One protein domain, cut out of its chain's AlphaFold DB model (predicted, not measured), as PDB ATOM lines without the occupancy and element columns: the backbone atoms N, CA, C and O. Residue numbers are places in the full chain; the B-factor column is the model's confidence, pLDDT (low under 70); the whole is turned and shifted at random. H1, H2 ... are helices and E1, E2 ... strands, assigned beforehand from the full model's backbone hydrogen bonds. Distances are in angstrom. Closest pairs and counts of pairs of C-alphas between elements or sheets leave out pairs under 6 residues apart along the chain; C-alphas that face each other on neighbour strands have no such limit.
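Overview. This is residues 76 to 215 of the 215 residues of an uncharacterized protein of Flavobacteriaceae bacterium TMED42 (UniProt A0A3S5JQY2). A small parallel sheet, with long strands E3 and E2 beside short strands E1 and E4, is the core of three layers: H5 and H6 are on one face and H4 on the other. H3 runs beside H4 without being on the sheet, and the short helices H1 and H2 pack on H4 near its first residues. The 140 printed residues have six named helices and four named strands in the order E1 H1 H2 H3 E2 H4 E3 H5 E4 H6, of mixed class, with sheet order E3 E2 E1 E4. The whole is compact and rounded, with a radius of gyration of the C-alphas of 14.6 A and spans of 39 by 32 by 26 A.

Arrangement. E1, residues 76 to 78, is an inner strand, parallel to E2, residues 135 to 140, with N 77 and O 137 2.9 A apart, and to E4, residues 191 to 193, with N 193 and O 76 2.9 A apart. E2 is also parallel to E3, residues 169 to 174, with N 138 and O 171 2.8 A apart, within hydrogen-bond range like the other two pairs. E1, H1, H2, H3 and E2 form a strand-helix-strand unit, parallel neighbour strands with helices between; E2, H4 and E3 form another, with a right-handed crossover. E3, H5 and E4 form a split unit, with E2 and E1 between its strands, also right-handed. The hub H4, residues 150 to 165, is over E3 at a height of 10.2 A over the sheet and runs along the strands. H1, residues 83 to 86, touches H4, closest at C-alphas 86 and 151, 5.8 A. H2, residues 92 to 97, touches H4 at a steep tilt of 43 degrees, closest at C-alphas 92 and 155, 5.9 A. H3, residues 116 to 129, touches H4 at a shallow tilt of 30 degrees, the same way, closest at C-alphas 123 and 163, 7.3 A. H5, residues 179 to 187, lies over E2 and E1 on the opposite face from H4, at a height of 10.0 A over the sheet. H6, residues 197 to 209, touches H5 at a steep tilt of 53 degrees, closest at C-alphas 187 and 203, 4.9 A. In H2 to H6 every O i to N i+4 pair is within hydrogen-bond range; H1 is too short for one.

Along the chain. E1 begins at C-alpha 76, (-11.331, 38.126, 31.783). H3 measures 20.1 A, E2 16.6 A, H4 22.2 A from C-alpha 150 at (-18.085, 32.657, 54.021), E3 16.0 A, H5 12.1 A and H6 18.4 A, ending at C-alpha 209, (-8.557, 52.228, 24.064).

Size, cuts and confidence. The C-alphas of Pro 105 and Glu 132, the two farthest apart, are 41.6 A apart. The printed part has no cut. The link from H2 to H3, residues 98 to 115, is long. Residues 104 to 109 have pLDDT under 70.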
ATOM      1  N   ASN A  76     -11.543  37.668  30.417       96.50
ATOM      2  CA  ASN A  76     -11.331  38.126  31.783       96.50
ATOM      3  C   ASN A  76     -12.593  38.784  32.353       96.50
ATOM      4  O   ASN A  76     -13.239  39.626  31.725       96.50
ATOM      5  N   LEU A  77     -12.939  38.417  33.582       96.69
ATOM      6  CA  LEU A  77     -14.100  38.913  34.312       96.69
ATOM      7  C   LEU A  77     -13.629  39.481  35.648       96.69
ATOM      8  O   LEU A  77     -12.996  38.787  36.430       96.69
ATOM      9  N   HIS A  78     -13.986  40.726  35.945       95.06
ATOM     10  CA  HIS A  78     -13.791  41.279  37.284       95.06
ATOM     11  C   HIS A  78     -15.103  41.242  38.065       95.06
ATOM     12  O   HIS A  78     -16.109  41.781  37.597       95.06
ATOM     13  N   ILE A  79     -15.096  40.692  39.278       93.50
ATOM     14  CA  ILE A  79     -16.232  40.748  40.211       93.50
ATOM     15  C   ILE A  79     -15.809  41.423  41.512       93.50
ATOM     16  O   ILE A  79     -14.634  41.457  41.841       93.50
ATOM     17  N   ARG A  80     -16.767  41.993  42.246       90.12
ATOM     18  CA  ARG A  80     -16.491  42.585  43.557       90.12
ATOM     19  C   ARG A  80     -16.799  41.571  44.654       90.12
ATOM     20  O   ARG A  80     -17.942  41.136  44.758       90.12
ATOM     21  N   LEU A  81     -15.803  41.271  45.480       91.56
ATOM     22  CA  LEU A  81     -15.895  40.374  46.633       91.56
ATOM     23  C   LEU A  81     -15.625  41.114  47.955       91.56
ATOM     24  O   LEU A  81     -15.142  42.250  47.948       91.56
ATOM     25  N   GLY A  82     -15.934  40.478  49.091       90.88
ATOM     26  CA  GLY A  82     -15.687  41.015  50.431       90.88
ATOM     27  C   GLY A  82     -16.852  41.835  50.987       90.88
ATOM     28  O   GLY A  82     -17.992  41.377  51.009       90.88
ATOM     29  N   ASP A  83     -16.571  43.053  51.449       87.56
ATOM     30  CA  ASP A  83     -17.438  43.877  52.298       87.56
ATOM     31  C   ASP A  83     -18.879  44.021  51.823       87.56
ATOM     32  O   ASP A  83     -19.805  43.942  52.629       87.56
ATOM     33  N   VAL A  84     -19.083  44.210  50.522       88.94
ATOM     34  CA  VAL A  84     -20.420  44.352  49.939       88.94
ATOM     35  C   VAL A  84     -21.264  43.085  50.060       88.94
ATOM     36  O   VAL A  84     -22.484  43.205  50.146       88.94
ATOM     37  N   ILE A  85     -20.634  41.905  50.069       91.69
ATOM     38  CA  ILE A  85     -21.285  40.599  50.221       91.69
ATOM     39  C   ILE A  85     -21.428  40.261  51.704       91.69
ATOM     40  O   ILE A  85     -22.532  39.979  52.167       91.69
ATOM     41  N   GLU A  86     -20.338  40.346  52.467       91.94
ATOM     42  CA  GLU A  86     -20.323  39.920  53.872       91.94
ATOM     43  C   GLU A  86     -21.233  40.770  54.756       91.94
ATOM     44  O   GLU A  86     -21.928  40.257  55.630       91.94
ATOM     45  N   ARG A  87     -21.276  42.082  54.507       89.38
ATOM     46  CA  ARG A  87     -22.081  43.019  55.306       89.38
ATOM     47  C   ARG A  87     -23.518  43.139  54.814       89.38
ATOM     48  O   ARG A  87     -24.287  43.918  55.368       89.38
ATOM     49  N   SER A  88     -23.884  42.413  53.763       90.50
ATOM     50  CA  SER A  88     -25.261  42.370  53.293       90.50
ATOM     51  C   SER A  88     -26.128  41.558  54.253       90.50
ATOM     52  O   SER A  88     -25.763  40.439  54.622       90.50
ATOM     53  N   LYS A  89     -27.331  42.056  54.564       91.62
ATOM     54  CA  LYS A  89     -28.339  41.280  55.306       91.62
ATOM     55  C   LYS A  89     -28.901  40.106  54.498       91.62
ATOM     56  O   LYS A  89     -29.302  39.106  55.076       91.62
ATOM     57  N   TYR A  90     -28.895  40.220  53.171       94.12
ATOM     58  CA  TYR A  90     -29.376  39.176  52.269       94.12
ATOM     59  C   TYR A  90     -28.437  37.965  52.241       94.12
ATOM     60  O   TYR A  90     -27.216  38.090  52.421       94.12
ATOM     61  N   SER A  91     -29.020  36.797  51.996       96.19
ATOM     62  CA  SER A  91     -28.315  35.556  51.690       96.19
ATOM     63  C   SER A  91     -27.709  35.581  50.284       96.19
ATOM     64  O   SER A  91     -28.080  36.392  49.428       96.19
ATOM     65  N   ILE A  92     -26.787  34.655  50.015       96.94
ATOM     66  CA  ILE A  92     -26.227  34.500  48.672       96.94
ATOM     67  C   ILE A  92     -27.275  34.021  47.677       96.94
ATOM     68  O   ILE A  92     -27.289  34.509  46.553       96.94
ATOM     69  N   ASN A  93     -28.196  33.142  48.075       97.62
ATOM     70  CA  ASN A  93     -29.295  32.731  47.199       97.62
ATOM     71  C   ASN A  93     -30.164  33.923  46.770       97.62
ATOM     72  O   ASN A  93     -30.513  34.034  45.594       97.62
ATOM     73  N   GLU A  94     -30.459  34.856  47.678       97.19
ATOM     74  CA  GLU A  94     -31.191  36.078  47.337       97.19
ATOM     75  C   GLU A  94     -30.401  36.960  46.360       97.19
ATOM     76  O   GLU A  94     -30.946  37.347  45.323       97.19
ATOM     77  N   HIS A  95     -29.115  37.212  46.623       95.75
ATOM     78  CA  HIS A  95     -28.235  37.946  45.698       95.75
ATOM     79  C   HIS A  95     -28.102  37.280  44.331       95.75
ATOM     80  O   HIS A  95     -28.044  37.954  43.304       95.75
ATOM     81  N   PHE A  96     -28.056  35.951  44.301       96.44
ATOM     82  CA  PHE A  96     -27.927  35.193  43.065       96.44
ATOM     83  C   PHE A  96     -29.243  35.158  42.277       96.44
ATOM     84  O   PHE A  96     -29.220  35.006  41.057       96.44
ATOM     85  N   SER A  97     -30.384  35.356  42.943       97.25
ATOM     86  CA  SER A  97     -31.702  35.395  42.303       97.25
ATOM     87  C   SER A  97     -32.001  36.720  41.595       97.25
ATOM     88  O   SER A  97     -32.630  36.716  40.539       97.25
ATOM     89  N   LYS A  98     -31.562  37.861  42.149       95.88
ATOM     90  CA  LYS A  98     -31.900  39.193  41.625       95.88
ATOM     91  C   LYS A  98     -30.909  40.261  42.064       95.88
ATOM     92  O   LYS A  98     -30.171  40.102  43.028       95.88
ATOM     93  N   TYR A  99     -30.949  41.399  41.379       93.62
ATOM     94  CA  TYR A  99     -30.203  42.575  41.802       93.62
ATOM     95  C   TYR A  99     -30.722  43.108  43.140       93.62
ATOM     96  O   TYR A  99     -31.882  43.502  43.259       93.62
ATOM     97  N   LEU A 100     -29.826  43.173  44.122       91.75
ATOM     98  CA  LEU A 100     -30.079  43.764  45.430       91.75
ATOM     99  C   LEU A 100     -29.108  44.928  45.659       91.75
ATOM    100  O   LEU A 100     -27.931  44.833  45.291       91.75
ATOM    101  N   PRO A 101     -29.585  46.057  46.206       87.56
ATOM    102  CA  PRO A 101     -28.726  47.195  46.471       87.56
ATOM    103  C   PRO A 101     -27.737  46.856  47.589       87.56
ATOM    104  O   PRO A 101     -28.065  46.167  48.552       87.56
ATOM    105  N   SER A 102     -26.522  47.385  47.483       80.88
ATOM    106  CA  SER A 102     -25.574  47.363  48.588       80.88
ATOM    107  C   SER A 102     -26.092  48.255  49.711       80.88
ATOM    108  O   SER A 102     -26.419  49.422  49.484       80.88
ATOM    109  N   GLU A 103     -26.133  47.701  50.918       77.50
ATOM    110  CA  GLU A 103     -26.476  48.416  52.152       77.50
ATOM    111  C   GLU A 103     -25.226  48.831  52.942       77.50
ATOM    112  O   GLU A 103     -25.323  49.413  54.020       77.50
ATOM    113  N   ALA A 104     -24.032  48.554  52.409       69.00
ATOM    114  CA  ALA A 104     -22.786  48.928  53.056       69.00
ATOM    115  C   ALA A 104     -22.680  50.468  53.177       69.00
ATOM    116  O   ALA A 104     -22.985  51.182  52.210       69.00
ATOM    117  N   PRO A 105     -22.224  51.004  54.329       63.91
ATOM    118  CA  PRO A 105     -22.097  52.445  54.540       63.91
ATOM    119  C   PRO A 105     -21.312  53.133  53.414       63.91
ATOM    120  O   PRO A 105     -20.230  52.687  53.031       63.91
ATOM    121  N   GLY A 106     -21.868  54.209  52.849       65.62
ATOM    122  CA  GLY A 106     -21.264  54.944  51.726       65.62
ATOM    123  C   GLY A 106     -21.389  54.269  50.349       65.62
ATOM    124  O   GLY A 106     -20.933  54.830  49.350       65.62
ATOM    125  N   LEU A 107     -22.019  53.092  50.267       67.62
ATOM    126  CA  LEU A 107     -22.270  52.341  49.028       67.62
ATOM    127  C   LEU A 107     -23.766  52.175  48.706       67.62
ATOM    128  O   LEU A 107     -24.090  51.573  47.678       67.62
ATOM    129  N   GLY A 108     -24.639  52.745  49.548       60.22
ATOM    130  CA  GLY A 108     -26.101  52.692  49.465       60.22
ATOM    131  C   GLY A 108     -26.643  52.828  48.041       60.22
ATOM    132  O   GLY A 108     -26.362  53.808  47.351       60.22
ATOM    133  N   GLY A 109     -27.400  51.821  47.598       66.62
ATOM    134  CA  GLY A 109     -28.099  51.821  46.306       66.62
ATOM    135  C   GLY A 109     -27.299  51.290  45.111       66.62
ATOM    136  O   GLY A 109     -27.822  51.250  44.000       66.62
ATOM    137  N   ARG A 110     -26.041  50.860  45.288       78.00
ATOM    138  CA  ARG A 110     -25.228  50.301  44.188       78.00
ATOM    139  C   ARG A 110     -25.399  48.787  44.049       78.00
ATOM    140  O   ARG A 110     -25.355  48.068  45.039       78.00
ATOM    141  N   TYR A 111     -25.487  48.295  42.815       85.94
ATOM    142  CA  TYR A 111     -25.710  46.879  42.483       85.94
ATOM    143  C   TYR A 111     -24.402  46.141  42.154       85.94
ATOM    144  O   TYR A 111     -24.156  45.711  41.016       85.94
ATOM    145  N   TYR A 112     -23.523  46.039  43.155       88.88
ATOM    146  CA  TYR A 112     -22.196  45.442  42.983       88.88
ATOM    147  C   TYR A 112     -22.224  43.925  42.800       88.88
ATOM    148  O   TYR A 112     -21.455  43.407  41.991       88.88
ATOM    149  N   ILE A 113     -23.104  43.239  43.527       93.12
ATOM    150  CA  ILE A 113     -23.248  41.784  43.472       93.12
ATOM    151  C   ILE A 113     -24.121  41.447  42.267       93.12
ATOM    152  O   ILE A 113     -25.140  42.102  42.025       93.12
ATOM    153  N   LYS A 114     -23.673  40.497  41.447       95.19
ATOM    154  CA  LYS A 114     -24.315  40.175  40.173       95.19
ATOM    155  C   LYS A 114     -25.168  38.912  40.320       95.19
ATOM    156  O   LYS A 114     -24.663  37.907  40.810       95.19
ATOM    157  N   PRO A 115     -26.440  38.935  39.890       97.19
ATOM    158  CA  PRO A 115     -27.288  37.755  39.947       97.19
ATOM    159  C   PRO A 115     -26.913  36.754  38.850       97.19
ATOM    160  O   PRO A 115     -26.244  37.101  37.875       97.19
ATOM    161  N   LYS A 116     -27.430  35.527  38.955       98.00
ATOM    162  CA  LYS A 116     -27.274  34.445  37.970       98.00
ATOM    163  C   LYS A 116     -27.540  34.909  36.537       98.00
ATOM    164  O   LYS A 116     -26.772  34.607  35.627       98.00
ATOM    165  N   GLU A 117     -28.608  35.684  36.337       98.00
ATOM    166  CA  GLU A 117     -29.024  36.171  35.017       98.00
ATOM    167  C   GLU A 117     -27.944  37.023  34.330       98.00
ATOM    168  O   GLU A 117     -27.769  36.938  33.113       98.00
ATOM    169  N   PHE A 118     -27.184  37.816  35.094       97.75
ATOM    170  CA  PHE A 118     -26.081  38.606  34.548       97.75
ATOM    171  C   PHE A 118     -25.047  37.698  33.881       97.75
ATOM    172  O   PHE A 118     -24.679  37.930  32.732       97.75
ATOM    173  N   PHE A 119     -24.613  36.650  34.577       98.19
ATOM    174  CA  PHE A 119     -23.609  35.722  34.069       98.19
ATOM    175  C   PHE A 119     -24.148  34.884  32.909       98.19
ATOM    176  O   PHE A 119     -23.472  34.774  31.890       98.19
ATOM    177  N   LEU A 120     -25.387  34.388  32.996       98.12
ATOM    178  CA  LEU A 120     -26.023  33.644  31.905       98.12
ATOM    179  C   LEU A 120     -26.094  34.453  30.604       98.12
ATOM    180  O   LEU A 120     -25.807  33.917  29.536       98.12
ATOM    181  N   LYS A 121     -26.412  35.753  30.676       98.00
ATOM    182  CA  LYS A 121     -26.393  36.641  29.500       98.00
ATOM    183  C   LYS A 121     -25.002  36.730  28.870       98.00
ATOM    184  O   LYS A 121     -24.887  36.749  27.647       98.00
ATOM    185  N   LYS A 122     -23.950  36.772  29.688       97.56
ATOM    186  CA  LYS A 122     -22.558  36.848  29.218       97.56
ATOM    187  C   LYS A 122     -22.093  35.527  28.617       97.56
ATOM    188  O   LYS A 122     -21.549  35.534  27.521       97.56
ATOM    189  N   ILE A 123     -22.400  34.410  29.273       97.50
ATOM    190  CA  ILE A 123     -22.141  33.057  28.765       97.50
ATOM    191  C   ILE A 123     -22.838  32.852  27.417       97.50
ATOM    192  O   ILE A 123     -22.205  32.400  26.468       97.50
ATOM    193  N   LYS A 124     -24.118  33.230  27.306       97.50
ATOM    194  CA  LYS A 124     -24.867  33.159  26.045       97.50
ATOM    195  C   LYS A 124     -24.174  33.965  24.944       97.50
ATOM    196  O   LYS A 124     -23.883  33.416  23.889       97.50
ATOM    197  N   LYS A 125     -23.829  35.229  25.222       96.56
ATOM    198  CA  LYS A 125     -23.116  36.094  24.270       96.56
ATOM    199  C   LYS A 125     -21.784  35.487  23.820       96.56
ATOM    200  O   LYS A 125     -21.465  35.582  22.639       96.56
ATOM    201  N   VAL A 126     -21.033  34.870  24.734       95.94
ATOM    202  CA  VAL A 126     -19.779  34.170  24.418       95.94
ATOM    203  C   VAL A 126     -20.023  32.980  23.508       95.94
ATOM    204  O   VAL A 126     -19.414  32.899  22.451       95.94
ATOM    205  N   LYS A 127     -20.976  32.110  23.839       95.12
ATOM    206  CA  LYS A 127     -21.298  30.952  22.997       95.12
ATOM    207  C   LYS A 127     -21.757  31.342  21.588       95.12
ATOM    208  O   LYS A 127     -21.456  30.621  20.645       95.12
ATOM    209  N   GLU A 128     -22.466  32.460  21.453       95.81
ATOM    210  CA  GLU A 128     -23.006  32.930  20.170       95.81
ATOM    211  C   GLU A 128     -21.981  33.675  19.304       95.81
ATOM    212  O   GLU A 128     -22.036  33.558  18.085       95.81
ATOM    213  N   ASN A 129     -21.063  34.439  19.909       95.69
ATOM    214  CA  ASN A 129     -20.213  35.387  19.172       95.69
ATOM    215  C   ASN A 129     -18.706  35.144  19.331       95.69
ATOM    216  O   ASN A 129     -17.923  35.731  18.593       95.69
ATOM    217  N   PHE A 130     -18.306  34.317  20.297       93.00
ATOM    218  CA  PHE A 130     -16.914  34.080  20.684       93.00
ATOM    219  C   PHE A 130     -16.720  32.598  21.039       93.00
ATOM    220  O   PHE A 130     -16.306  32.242  22.145       93.00
ATOM    221  N   SER A 131     -17.127  31.710  20.127       89.38
ATOM    222  CA  SER A 131     -17.187  30.261  20.372       89.38
ATOM    223  C   SER A 131     -15.818  29.625  20.649       89.38
ATOM    224  O   SER A 131     -15.760  28.521  21.205       89.38
ATOM    225  N   GLU A 132     -14.730  30.324  20.317       91.12
ATOM    226  CA  GLU A 132     -13.350  29.972  20.637       91.12
ATOM    227  C   GLU A 132     -13.019  30.097  22.131       91.12
ATOM    228  O   GLU A 132     -12.100  29.436  22.610       91.12
ATOM    229  N   LEU A 133     -13.772  30.903  22.886       93.56
ATOM    230  CA  LEU A 133     -13.515  31.130  24.305       93.56
ATOM    231  C   LEU A 133     -14.024  29.950  25.133       93.56
ATOM    232  O   LEU A 133     -15.230  29.773  25.327       93.56
ATOM    233  N   LYS A 134     -13.083  29.131  25.610       94.25
ATOM    234  CA  LYS A 134     -13.349  27.954  26.452       94.25
ATOM    235  C   LYS A 134     -13.031  28.167  27.922       94.25
ATOM    236  O   LYS A 134     -13.555  27.429  28.747       94.25
ATOM    237  N   ASP A 135     -12.236  29.177  28.255       95.94
ATOM    238  CA  ASP A 135     -11.912  29.519  29.632       95.94
ATOM    239  C   ASP A 135     -12.173  30.993  29.951       95.94
ATOM    240  O   ASP A 135     -12.116  31.876  29.091       95.94
ATOM    241  N   VAL A 136     -12.467  31.252  31.225       97.12
ATOM    242  CA  VAL A 136     -12.574  32.588  31.810       97.12
ATOM    243  C   VAL A 136     -11.659  32.692  33.025       97.12
ATOM    244  O   VAL A 136     -11.600  31.789  33.860       97.12
ATOM    245  N   THR A 137     -10.970  33.821  33.166       96.75
ATOM    246  CA  THR A 137     -10.260  34.157  34.404       96.75
ATOM    247  C   THR A 137     -11.053  35.191  35.195       96.75
ATOM    248  O   THR A 137     -11.320  36.298  34.718       96.75
ATOM    249  N   ILE A 138     -11.433  34.831  36.420       96.50
ATOM    250  CA  ILE A 138     -12.120  35.712  37.363       96.50
ATOM    251  C   ILE A 138     -11.090  36.414  38.244       96.50
ATOM    252  O   ILE A 138     -10.393  35.769  39.025       96.50
ATOM    253  N   TYR A 139     -11.051  37.739  38.156       94.50
ATOM    254  CA  TYR A 139     -10.221  38.611  38.979       94.50
ATOM    255  C   TYR A 139     -11.042  39.265  40.086       94.50
ATOM    256  O   TYR A 139     -12.125  39.807  39.829       94.50
ATOM    257  N   SER A 140     -10.507  39.267  41.306       91.81
ATOM    258  CA  SER A 140     -11.063  40.030  42.425       91.81
ATOM    259  C   SER A 140     -10.062  40.159  43.579       91.81
ATOM    260  O   SER A 140      -9.045  39.480  43.642       91.81
ATOM    261  N   SER A 141     -10.405  40.991  44.557       88.00
ATOM    262  CA  SER A 141      -9.831  40.975  45.906       88.00
ATOM    263  C   SER A 141     -10.943  40.996  46.955       88.00
ATOM    264  O   SER A 141     -12.036  41.500  46.666       88.00
ATOM    265  N   TYR A 142     -10.680  40.521  48.173       87.06
ATOM    266  CA  TYR A 142     -11.577  40.740  49.309       87.06
ATOM    267  C   TYR A 142     -11.516  42.216  49.716       87.06
ATOM    268  O   TYR A 142     -10.574  42.682  50.356       87.06
ATOM    269  N   HIS A 143     -12.526  42.990  49.318       78.62
ATOM    270  CA  HIS A 143     -12.608  44.388  49.721       78.62
ATOM    271  C   HIS A 143     -13.036  44.527  51.180       78.62
ATOM    272  O   HIS A 143     -13.921  43.823  51.657       78.62
ATOM    273  N   GLY A 144     -12.470  45.523  51.863       75.25
ATOM    274  CA  GLY A 144     -12.886  45.896  53.209       75.25
ATOM    275  C   GLY A 144     -12.413  44.930  54.300       75.25
ATOM    276  O   GLY A 144     -11.964  43.819  54.043       75.25
ATOM    277  N   ILE A 145     -12.469  45.390  55.551       76.56
ATOM    278  CA  ILE A 145     -12.149  44.550  56.709       76.56
ATOM    279  C   ILE A 145     -13.413  43.758  57.025       76.56
ATOM    280  O   ILE A 145     -14.418  44.343  57.453       76.56
ATOM    281  N   CYS A 146     -13.372  42.454  56.772       79.56
ATOM    282  CA  CYS A 146     -14.463  41.528  57.055       79.56
ATOM    283  C   CYS A 146     -13.983  40.480  58.068       79.56
ATOM    284  O   CYS A 146     -12.856  40.003  57.936       79.56
ATOM    285  N   PRO A 147     -14.791  40.141  59.088       77.25
ATOM    286  CA  PRO A 147     -14.421  39.127  60.076       77.25
ATOM    287  C   PRO A 147     -14.444  37.701  59.500       77.25
ATOM    288  O   PRO A 147     -13.729  36.839  60.001       77.25
ATOM    289  N   SER A 148     -15.230  37.466  58.445       88.38
ATOM    290  CA  SER A 148     -15.300  36.210  57.694       88.38
ATOM    291  C   SER A 148     -15.425  36.483  56.190       88.38
ATOM    292  O   SER A 148     -15.608  37.631  55.769       88.38
ATOM    293  N   HIS A 149     -15.293  35.421  55.391       92.19
ATOM    294  CA  HIS A 149     -15.441  35.443  53.931       92.19
ATOM    295  C   HIS A 149     -16.405  34.354  53.429       92.19
ATOM    296  O   HIS A 149     -16.346  33.958  52.266       92.19
ATOM    297  N   ASP A 150     -17.276  33.846  54.301       95.38
ATOM    298  CA  ASP A 150     -18.085  32.657  54.021       95.38
ATOM    299  C   ASP A 150     -19.117  32.929  52.924       95.38
ATOM    300  O   ASP A 150     -19.203  32.175  51.955       95.38
ATOM    301  N   LYS A 151     -19.840  34.056  53.008       95.31
ATOM    302  CA  LYS A 151     -20.799  34.452  51.965       95.31
ATOM    303  C   LYS A 151     -20.082  34.728  50.644       95.31
ATOM    304  O   LYS A 151     -20.576  34.406  49.566       95.31
ATOM    305  N   THR A 152     -18.911  35.341  50.710       94.62
ATOM    306  CA  THR A 152     -18.085  35.650  49.546       94.62
ATOM    307  C   THR A 152     -17.642  34.377  48.835       94.62
ATOM    308  O   THR A 152     -17.755  34.309  47.610       94.62
ATOM    309  N   ASN A 153     -17.186  33.375  49.586       96.06
ATOM    310  CA  ASN A 153     -16.788  32.077  49.052       96.06
ATOM    311  C   ASN A 153     -17.989  31.339  48.455       96.06
ATOM    312  O   ASN A 153     -17.914  30.916  47.306       96.06
ATOM    313  N   GLU A 154     -19.127  31.299  49.158       97.88
ATOM    314  CA  GLU A 154     -20.363  30.695  48.643       97.88
ATOM    315  C   GLU A 154     -20.811  31.359  47.324       97.88
ATOM    316  O   GLU A 154     -21.206  30.692  46.365       97.88
ATOM    317  N   TYR A 155     -20.733  32.689  47.238       97.56
ATOM    318  CA  TYR A 155     -21.047  33.415  46.008       97.56
ATOM    319  C   TYR A 155     -20.068  33.080  44.878       97.56
ATOM    320  O   TYR A 155     -20.503  32.826  43.754       97.56
ATOM    321  N   LEU A 156     -18.763  33.060  45.162       97.31
ATOM    322  CA  LEU A 156     -17.735  32.718  44.181       97.31
ATOM    323  C   LEU A 156     -17.924  31.289  43.650       97.31
ATOM    324  O   LEU A 156     -17.881  31.092  42.439       97.31
ATOM    325  N   GLU A 157     -18.206  30.323  44.522       98.12
ATOM    326  CA  GLU A 157     -18.489  28.933  44.151       98.12
ATOM    327  C   GLU A 157     -19.708  28.821  43.229       98.12
ATOM    328  O   GLU A 157     -19.636  28.147  42.202       98.12
ATOM    329  N   LYS A 158     -20.804  29.536  43.519       98.38
ATOM    330  CA  LYS A 158     -21.985  29.563  42.635       98.38
ATOM    331  C   LYS A 158     -21.685  30.177  41.272       98.38
ATOM    332  O   LYS A 158     -22.217  29.713  40.264       98.38
ATOM    333  N   VAL A 159     -20.856  31.223  41.226       98.25
ATOM    334  CA  VAL A 159     -20.414  31.809  39.956       98.25
ATOM    335  C   VAL A 159     -19.575  30.792  39.189       98.25
ATOM    336  O   VAL A 159     -19.905  30.510  38.045       98.25
ATOM    337  N   ILE A 160     -18.557  30.190  39.808       98.44
ATOM    338  CA  ILE A 160     -17.706  29.169  39.177       98.44
ATOM    339  C   ILE A 160     -18.547  28.006  38.639       98.44
ATOM    340  O   ILE A 160     -18.415  27.641  37.471       98.44
ATOM    341  N   GLY A 161     -19.455  27.473  39.463       98.31
ATOM    342  CA  GLY A 161     -20.355  26.387  39.087       98.31
ATOM    343  C   GLY A 161     -21.160  26.712  37.831       98.31
ATOM    344  O   GLY A 161     -21.189  25.913  36.905       98.31
ATOM    345  N   LEU A 162     -21.711  27.925  37.731       98.19
ATOM    346  CA  LEU A 162     -22.503  28.351  36.575       98.19
ATOM    347  C   LEU A 162     -21.719  28.347  35.249       98.19
ATOM    348  O   LEU A 162     -22.272  28.020  34.193       98.19
ATOM    349  N   PHE A 163     -20.446  28.745  35.287       98.12
ATOM    350  CA  PHE A 163     -19.571  28.721  34.113       98.12
ATOM    351  C   PHE A 163     -19.173  27.288  33.749       98.12
ATOM    352  O   PHE A 163     -19.330  26.901  32.589       98.12
ATOM    353  N   ASN A 164     -18.777  26.482  34.737       97.88
ATOM    354  CA  ASN A 164     -18.406  25.081  34.531       97.88
ATOM    355  C   ASN A 164     -19.586  24.249  33.991       97.88
ATOM    356  O   ASN A 164     -19.428  23.516  33.020       97.88
ATOM    357  N   GLU A 165     -20.796  24.422  34.538       97.81
ATOM    358  CA  GLU A 165     -22.043  23.816  34.030       97.81
ATOM    359  C   GLU A 165     -22.338  24.219  32.577       97.81
ATOM    360  O   GLU A 165     -22.998  23.498  31.829       97.81
ATOM    361  N   SER A 166     -21.834  25.380  32.157       96.88
ATOM    362  CA  SER A 166     -21.946  25.868  30.787       96.88
ATOM    363  C   SER A 166     -20.809  25.388  29.877       96.88
ATOM    364  O   SER A 166     -20.806  25.773  28.705       96.88
ATOM    365  N   GLY A 167     -19.886  24.558  30.368       96.38
ATOM    366  CA  GLY A 167     -18.725  24.068  29.622       96.38
ATOM    367  C   GLY A 167     -17.646  25.129  29.400       96.38
ATOM    368  O   GLY A 167     -16.989  25.106  28.362       96.38
ATOM    369  N   ILE A 168     -17.529  26.096  30.317       96.94
ATOM    370  CA  ILE A 168     -16.480  27.120  30.310       96.94
ATOM    371  C   ILE A 168     -15.632  26.935  31.564       96.94
ATOM    372  O   ILE A 168     -16.143  27.076  32.673       96.94
ATOM    373  N   ASP A 169     -14.346  26.659  31.377       96.81
ATOM    374  CA  ASP A 169     -13.409  26.441  32.473       96.81
ATOM    375  C   ASP A 169     -13.121  27.751  33.207       96.81
ATOM    376  O   ASP A 169     -12.879  28.794  32.593       96.81
ATOM    377  N   VAL A 170     -13.106  27.710  34.538       97.69
ATOM    378  CA  VAL A 170     -12.830  28.897  35.353       97.69
ATOM    379  C   VAL A 170     -11.464  28.825  36.015       97.69
ATOM    380  O   VAL A 170     -11.169  27.917  36.788       97.69
ATOM    381  N   LYS A 171     -10.660  29.864  35.790       96.12
ATOM    382  CA  LYS A 171      -9.481  30.191  36.598       96.12
ATOM    383  C   LYS A 171      -9.821  31.350  37.523       96.12
ATOM    384  O   LYS A 171     -10.568  32.254  37.152       96.12
ATOM    385  N   THR A 172      -9.247  31.364  38.717       94.94
ATOM    386  CA  THR A 172      -9.441  32.456  39.671       94.94
ATOM    387  C   THR A 172      -8.113  33.128  40.005       94.94
ATOM    388  O   THR A 172      -7.079  32.482  40.150       94.94
ATOM    389  N   GLN A 173      -8.149  34.453  40.091       92.88
ATOM    390  CA  GLN A 173      -7.070  35.319  40.552       92.88
ATOM    391  C   GLN A 173      -7.667  36.193  41.656       92.88
ATOM    392  O   GLN A 173      -8.204  37.272  41.401       92.88
ATOM    393  N   ILE A 174      -7.686  35.645  42.874       90.50
ATOM    394  CA  ILE A 174      -8.281  36.282  44.053       90.50
ATOM    395  C   ILE A 174      -7.169  36.638  45.025       90.50
ATOM    396  O   ILE A 174      -6.387  35.765  45.398       90.50
ATOM    397  N   ASP A 175      -7.131  37.897  45.464       82.56
ATOM    398  CA  ASP A 175      -6.144  38.369  46.445       82.56
ATOM    399  C   ASP A 175      -4.689  38.147  45.996       82.56
ATOM    400  O   ASP A 175      -3.793  37.863  46.798       82.56
ATOM    401  N   ASN A 176      -4.445  38.292  44.691       75.06
ATOM    402  CA  ASN A 176      -3.093  38.235  44.162       75.06
ATOM    403  C   ASN A 176      -2.238  39.360  44.773       75.06
ATOM    404  O   ASN A 176      -2.716  40.468  45.036       75.06
ATOM    405  N   GLN A 177      -0.962  39.068  45.025       72.00
ATOM    406  CA  GLN A 177      -0.066  40.007  45.702       72.00
ATOM    407  C   GLN A 177       0.358  41.169  44.796       72.00
ATOM    408  O   GLN A 177       0.674  42.241  45.311       72.00
ATOM    409  N   ASP A 178       0.319  40.981  43.474       87.56
ATOM    410  CA  ASP A 178       0.692  42.000  42.494       87.56
ATOM    411  C   ASP A 178      -0.547  42.613  41.821       87.56
ATOM    412  O   ASP A 178      -1.027  42.163  40.778       87.56
ATOM    413  N   ILE A 179      -1.086  43.654  42.459       87.62
ATOM    414  CA  ILE A 179      -2.287  44.352  41.980       87.62
ATOM    415  C   ILE A 179      -2.031  45.081  40.658       87.62
ATOM    416  O   ILE A 179      -2.948  45.191  39.843       87.62
ATOM    417  N   ASP A 180      -0.813  45.579  40.433       93.19
ATOM    418  CA  ASP A 180      -0.478  46.266  39.186       93.19
ATOM    419  C   ASP A 180      -0.470  45.282  38.024       93.19
ATOM    420  O   ASP A 180      -1.072  45.558  36.985       93.19
ATOM    421  N   LEU A 181       0.116  44.099  38.219       92.81
ATOM    422  CA  LEU A 181       0.089  43.037  37.222       92.81
ATOM    423  C   LEU A 181      -1.343  42.615  36.871       92.81
ATOM    424  O   LEU A 181      -1.680  42.507  35.688       92.81
ATOM    425  N   ASP A 182      -2.199  42.400  37.870       92.69
ATOM    426  CA  ASP A 182      -3.606  42.057  37.640       92.69
ATOM    427  C   ASP A 182      -4.355  43.187  36.929       92.69
ATOM    428  O   ASP A 182      -5.119  42.944  35.992       92.69
ATOM    429  N   PHE A 183      -4.106  44.439  37.321       94.56
ATOM    430  CA  PHE A 183      -4.693  45.600  36.668       94.56
ATOM    431  C   PHE A 183      -4.277  45.698  35.196       94.56
ATOM    432  O   PHE A 183      -5.137  45.920  34.341       94.56
ATOM    433  N   VAL A 184      -2.999  45.475  34.872       95.69
ATOM    434  CA  VAL A 184      -2.497  45.462  33.487       95.69
ATOM    435  C   VAL A 184      -3.136  44.339  32.683       95.69
ATOM    436  O   VAL A 184      -3.655  44.598  31.595       95.69
ATOM    437  N   LYS A 185      -3.173  43.116  33.227       94.81
ATOM    438  CA  LYS A 185      -3.820  41.968  32.575       94.81
ATOM    439  C   LYS A 185      -5.284  42.259  32.272       94.81
ATOM    440  O   LYS A 185      -5.727  42.020  31.155       94.81
ATOM    441  N   LEU A 186      -6.013  42.850  33.221       95.31
ATOM    442  CA  LEU A 186      -7.395  43.270  33.016       95.31
ATOM    443  C   LEU A 186      -7.522  44.338  31.921       95.31
ATOM    444  O   LEU A 186      -8.348  44.183  31.023       95.31
ATOM    445  N   CYS A 187      -6.700  45.389  31.953       96.19
ATOM    446  CA  CYS A 187      -6.764  46.500  30.996       96.19
ATOM    447  C   CYS A 187      -6.410  46.093  29.566       96.19
ATOM    448  O   CYS A 187      -6.985  46.637  28.627       96.19
ATOM    449  N   LYS A 188      -5.490  45.142  29.402       95.50
ATOM    450  CA  LYS A 188      -5.044  44.647  28.096       95.50
ATOM    451  C   LYS A 188      -5.743  43.348  27.677       95.50
ATOM    452  O   LYS A 188      -5.344  42.736  26.694       95.50
ATOM    453  N   SER A 189      -6.791  42.930  28.392       95.00
ATOM    454  CA  SER A 189      -7.582  41.748  28.027       95.00
ATOM    455  C   SER A 189      -8.166  41.913  26.630       95.00
ATOM    456  O   SER A 189      -8.819  42.925  26.369       95.00
ATOM    457  N   LYS A 190      -8.029  40.894  25.777       95.06
ATOM    458  CA  LYS A 190      -8.708  40.861  24.474       95.06
ATOM    459  C   LYS A 190     -10.229  40.867  24.624       95.06
ATOM    460  O   LYS A 190     -10.928  41.539  23.867       95.06
ATOM    461  N   TYR A 191     -10.725  40.168  25.645       96.88
ATOM    462  CA  TYR A 191     -12.142  40.079  25.968       96.88
ATOM    463  C   TYR A 191     -12.373  40.348  27.457       96.88
ATOM    464  O   TYR A 191     -11.878  39.613  28.312       96.88
ATOM    465  N   TYR A 192     -13.145  41.386  27.783       97.19
ATOM    466  CA  TYR A 192     -13.399  41.788  29.169       97.19
ATOM    467  C   TYR A 192     -14.890  41.895  29.493       97.19
ATOM    468  O   TYR A 192     -15.639  42.571  28.788       97.19
ATOM    469  N   THR A 193     -15.314  41.298  30.612       97.00
ATOM    470  CA  THR A 193     -16.658  41.497  31.175       97.00
ATOM    471  C   THR A 193     -16.615  42.443  32.378       97.00
ATOM    472  O   THR A 193     -16.104  42.073  33.443       97.00
ATOM    473  N   PRO A 194     -17.222  43.639  32.279       94.06
ATOM    474  CA  PRO A 194     -17.329  44.558  33.399       94.06
ATOM    475  C   PRO A 194     -18.462  44.167  34.359       94.06
ATOM    476  O   PRO A 194     -19.594  43.926  33.939       94.06
ATOM    477  N   SER A 195     -18.204  44.205  35.671       86.94
ATOM    478  CA  SER A 195     -19.245  44.091  36.707       86.94
ATOM    479  C   SER A 195     -19.826  45.456  37.109       86.94
ATOM    480  O   SER A 195     -20.978  45.753  36.790       86.94
ATOM    481  N   GLN A 196     -19.082  46.299  37.839       86.56
ATOM    482  CA  GLN A 196     -19.430  47.702  38.143       86.56
ATOM    483  C   GLN A 196     -18.308  48.440  38.898       86.56
ATOM    484  O   GLN A 196     -17.357  47.825  39.372       86.56
ATOM    485  N   GLY A 197     -18.443  49.760  39.082       86.12
ATOM    486  CA  GLY A 197     -17.598  50.567  39.975       86.12
ATOM    487  C   GLY A 197     -16.582  51.465  39.262       86.12
ATOM    488  O   GLY A 197     -16.493  51.484  38.038       86.12
ATOM    489  N   GLY A 198     -15.837  52.269  40.030       88.12
ATOM    490  CA  GLY A 198     -14.786  53.148  39.490       88.12
ATOM    491  C   GLY A 198     -13.673  52.371  38.788       88.12
ATOM    492  O   GLY A 198     -13.346  52.682  37.650       88.12
ATOM    493  N   PHE A 199     -13.185  51.313  39.438       91.88
ATOM    494  CA  PHE A 199     -12.148  50.419  38.919       91.88
ATOM    495  C   PHE A 199     -12.546  49.758  37.590       91.88
ATOM    496  O   PHE A 199     -11.899  49.964  36.571       91.88
ATOM    497  N   THR A 200     -13.690  49.074  37.565       93.12
ATOM    498  CA  THR A 200     -14.238  48.445  36.354       93.12
ATOM    499  C   THR A 200     -14.454  49.445  35.211       93.12
ATOM    500  O   THR A 200     -14.185  49.127  34.054       93.12
ATOM    501  N   ARG A 201     -14.928  50.669  35.502       94.31
ATOM    502  CA  ARG A 201     -15.107  51.714  34.474       94.31
ATOM    503  C   ARG A 201     -13.779  52.151  33.860       94.31
ATOM    504  O   ARG A 201     -13.732  52.358  32.652       94.31
ATOM    505  N   LEU A 202     -12.732  52.288  34.673       96.50
ATOM    506  CA  LEU A 202     -11.380  52.569  34.193       96.50
ATOM    507  C   LEU A 202     -10.891  51.450  33.265       96.50
ATOM    508  O   LEU A 202     -10.539  51.738  32.125       96.50
ATOM    509  N   ILE A 203     -10.963  50.190  33.708       97.06
ATOM    510  CA  ILE A 203     -10.556  49.032  32.895       97.06
ATOM    511  C   ILE A 203     -11.313  49.011  31.569       97.06
ATOM    512  O   ILE A 203     -10.697  48.914  30.518       97.06
ATOM    513  N   THR A 204     -12.637  49.187  31.601       97.31
ATOM    514  CA  THR A 204     -13.476  49.199  30.388       97.31
ATOM    515  C   THR A 204     -12.978  50.226  29.371       97.31
ATOM    516  O   THR A 204     -12.899  49.927  28.183       97.31
ATOM    517  N   LYS A 205     -12.616  51.436  29.820       97.75
ATOM    518  CA  LYS A 205     -12.082  52.469  28.925       97.75
ATOM    519  C   LYS A 205     -10.718  52.099  28.352       97.75
ATOM    520  O   LYS A 205     -10.470  52.412  27.196       97.75
ATOM    521  N   LEU A 206      -9.853  51.463  29.140       97.75
ATOM    522  CA  LEU A 206      -8.528  51.038  28.688       97.75
ATOM    523  C   LEU A 206      -8.609  49.865  27.705       97.75
ATOM    524  O   LEU A 206      -7.981  49.928  26.659       97.75
ATOM    525  N   VAL A 207      -9.455  48.868  27.973       97.31
ATOM    526  CA  VAL A 207      -9.723  47.758  27.042       97.31
ATOM    527  C   VAL A 207     -10.166  48.308  25.683       97.31
ATOM    528  O   VAL A 207      -9.583  47.970  24.658       97.31
ATOM    529  N   LEU A 208     -11.136  49.228  25.673       97.25
ATOM    530  CA  LEU A 208     -11.591  49.870  24.436       97.25
ATOM    531  C   LEU A 208     -10.506  50.741  23.783       97.25
ATOM    532  O   LEU A 208     -10.413  50.777  22.560       97.25
ATOM    533  N   HIS A 209      -9.679  51.433  24.573       97.00
ATOM    534  CA  HIS A 209      -8.557  52.228  24.064       97.00
ATOM    535  C   HIS A 209      -7.525  51.372  23.320       97.00
ATOM    536  O   HIS A 209      -6.994  51.821  22.310       97.00
ATOM    537  N   TYR A 210      -7.301  50.137  23.771       95.69
ATOM    538  CA  TYR A 210      -6.437  49.166  23.096       95.69
ATOM    539  C   TYR A 210      -7.118  48.432  21.927       95.69
ATOM    540  O   TYR A 210      -6.521  47.528  21.353       95.69
ATOM    541  N   GLY A 211      -8.352  48.797  21.558       95.81
ATOM    542  CA  GLY A 211      -9.087  48.158  20.460       95.81
ATOM    543  C   GLY A 211      -9.649  46.771  20.797       95.81
ATOM    544  O   GLY A 211     -10.032  46.030  19.894       95.81
ATOM    545  N   ASN A 212      -9.714  46.419  22.083       95.69
ATOM    546  CA  ASN A 212     -10.201  45.127  22.556       95.69
ATOM    547  C   ASN A 212     -11.718  45.131  22.827       95.69
ATOM    548  O   ASN A 212     -12.390  46.166  22.796       95.69
ATOM    549  N   SER A 213     -12.274  43.952  23.109       95.62
ATOM    550  CA  SER A 213     -13.720  43.720  23.148       95.62
ATOM    551  C   SER A 213     -14.313  43.687  24.557       95.62
ATOM    552  O   SER A 213     -13.765  43.092  25.487       95.62
ATOM    553  N   ILE A 214     -15.514  44.264  24.690       96.44
ATOM    554  CA  ILE A 214     -16.343  44.177  25.898       96.44
ATOM    555  C   ILE A 214     -17.458  43.148  25.705       96.44
ATOM    556  O   ILE A 214     -18.303  43.261  24.805       96.44
ATOM    557  N   ILE A 215     -17.502  42.166  26.603       94.75
ATOM    558  CA  ILE A 215     -18.555  41.148  26.661       94.75
ATOM    559  C   ILE A 215     -19.692  41.639  27.549       94.75
ATOM    560  O   ILE A 215     -19.489  42.062  28.709       94.75
TER     561      ILE A 215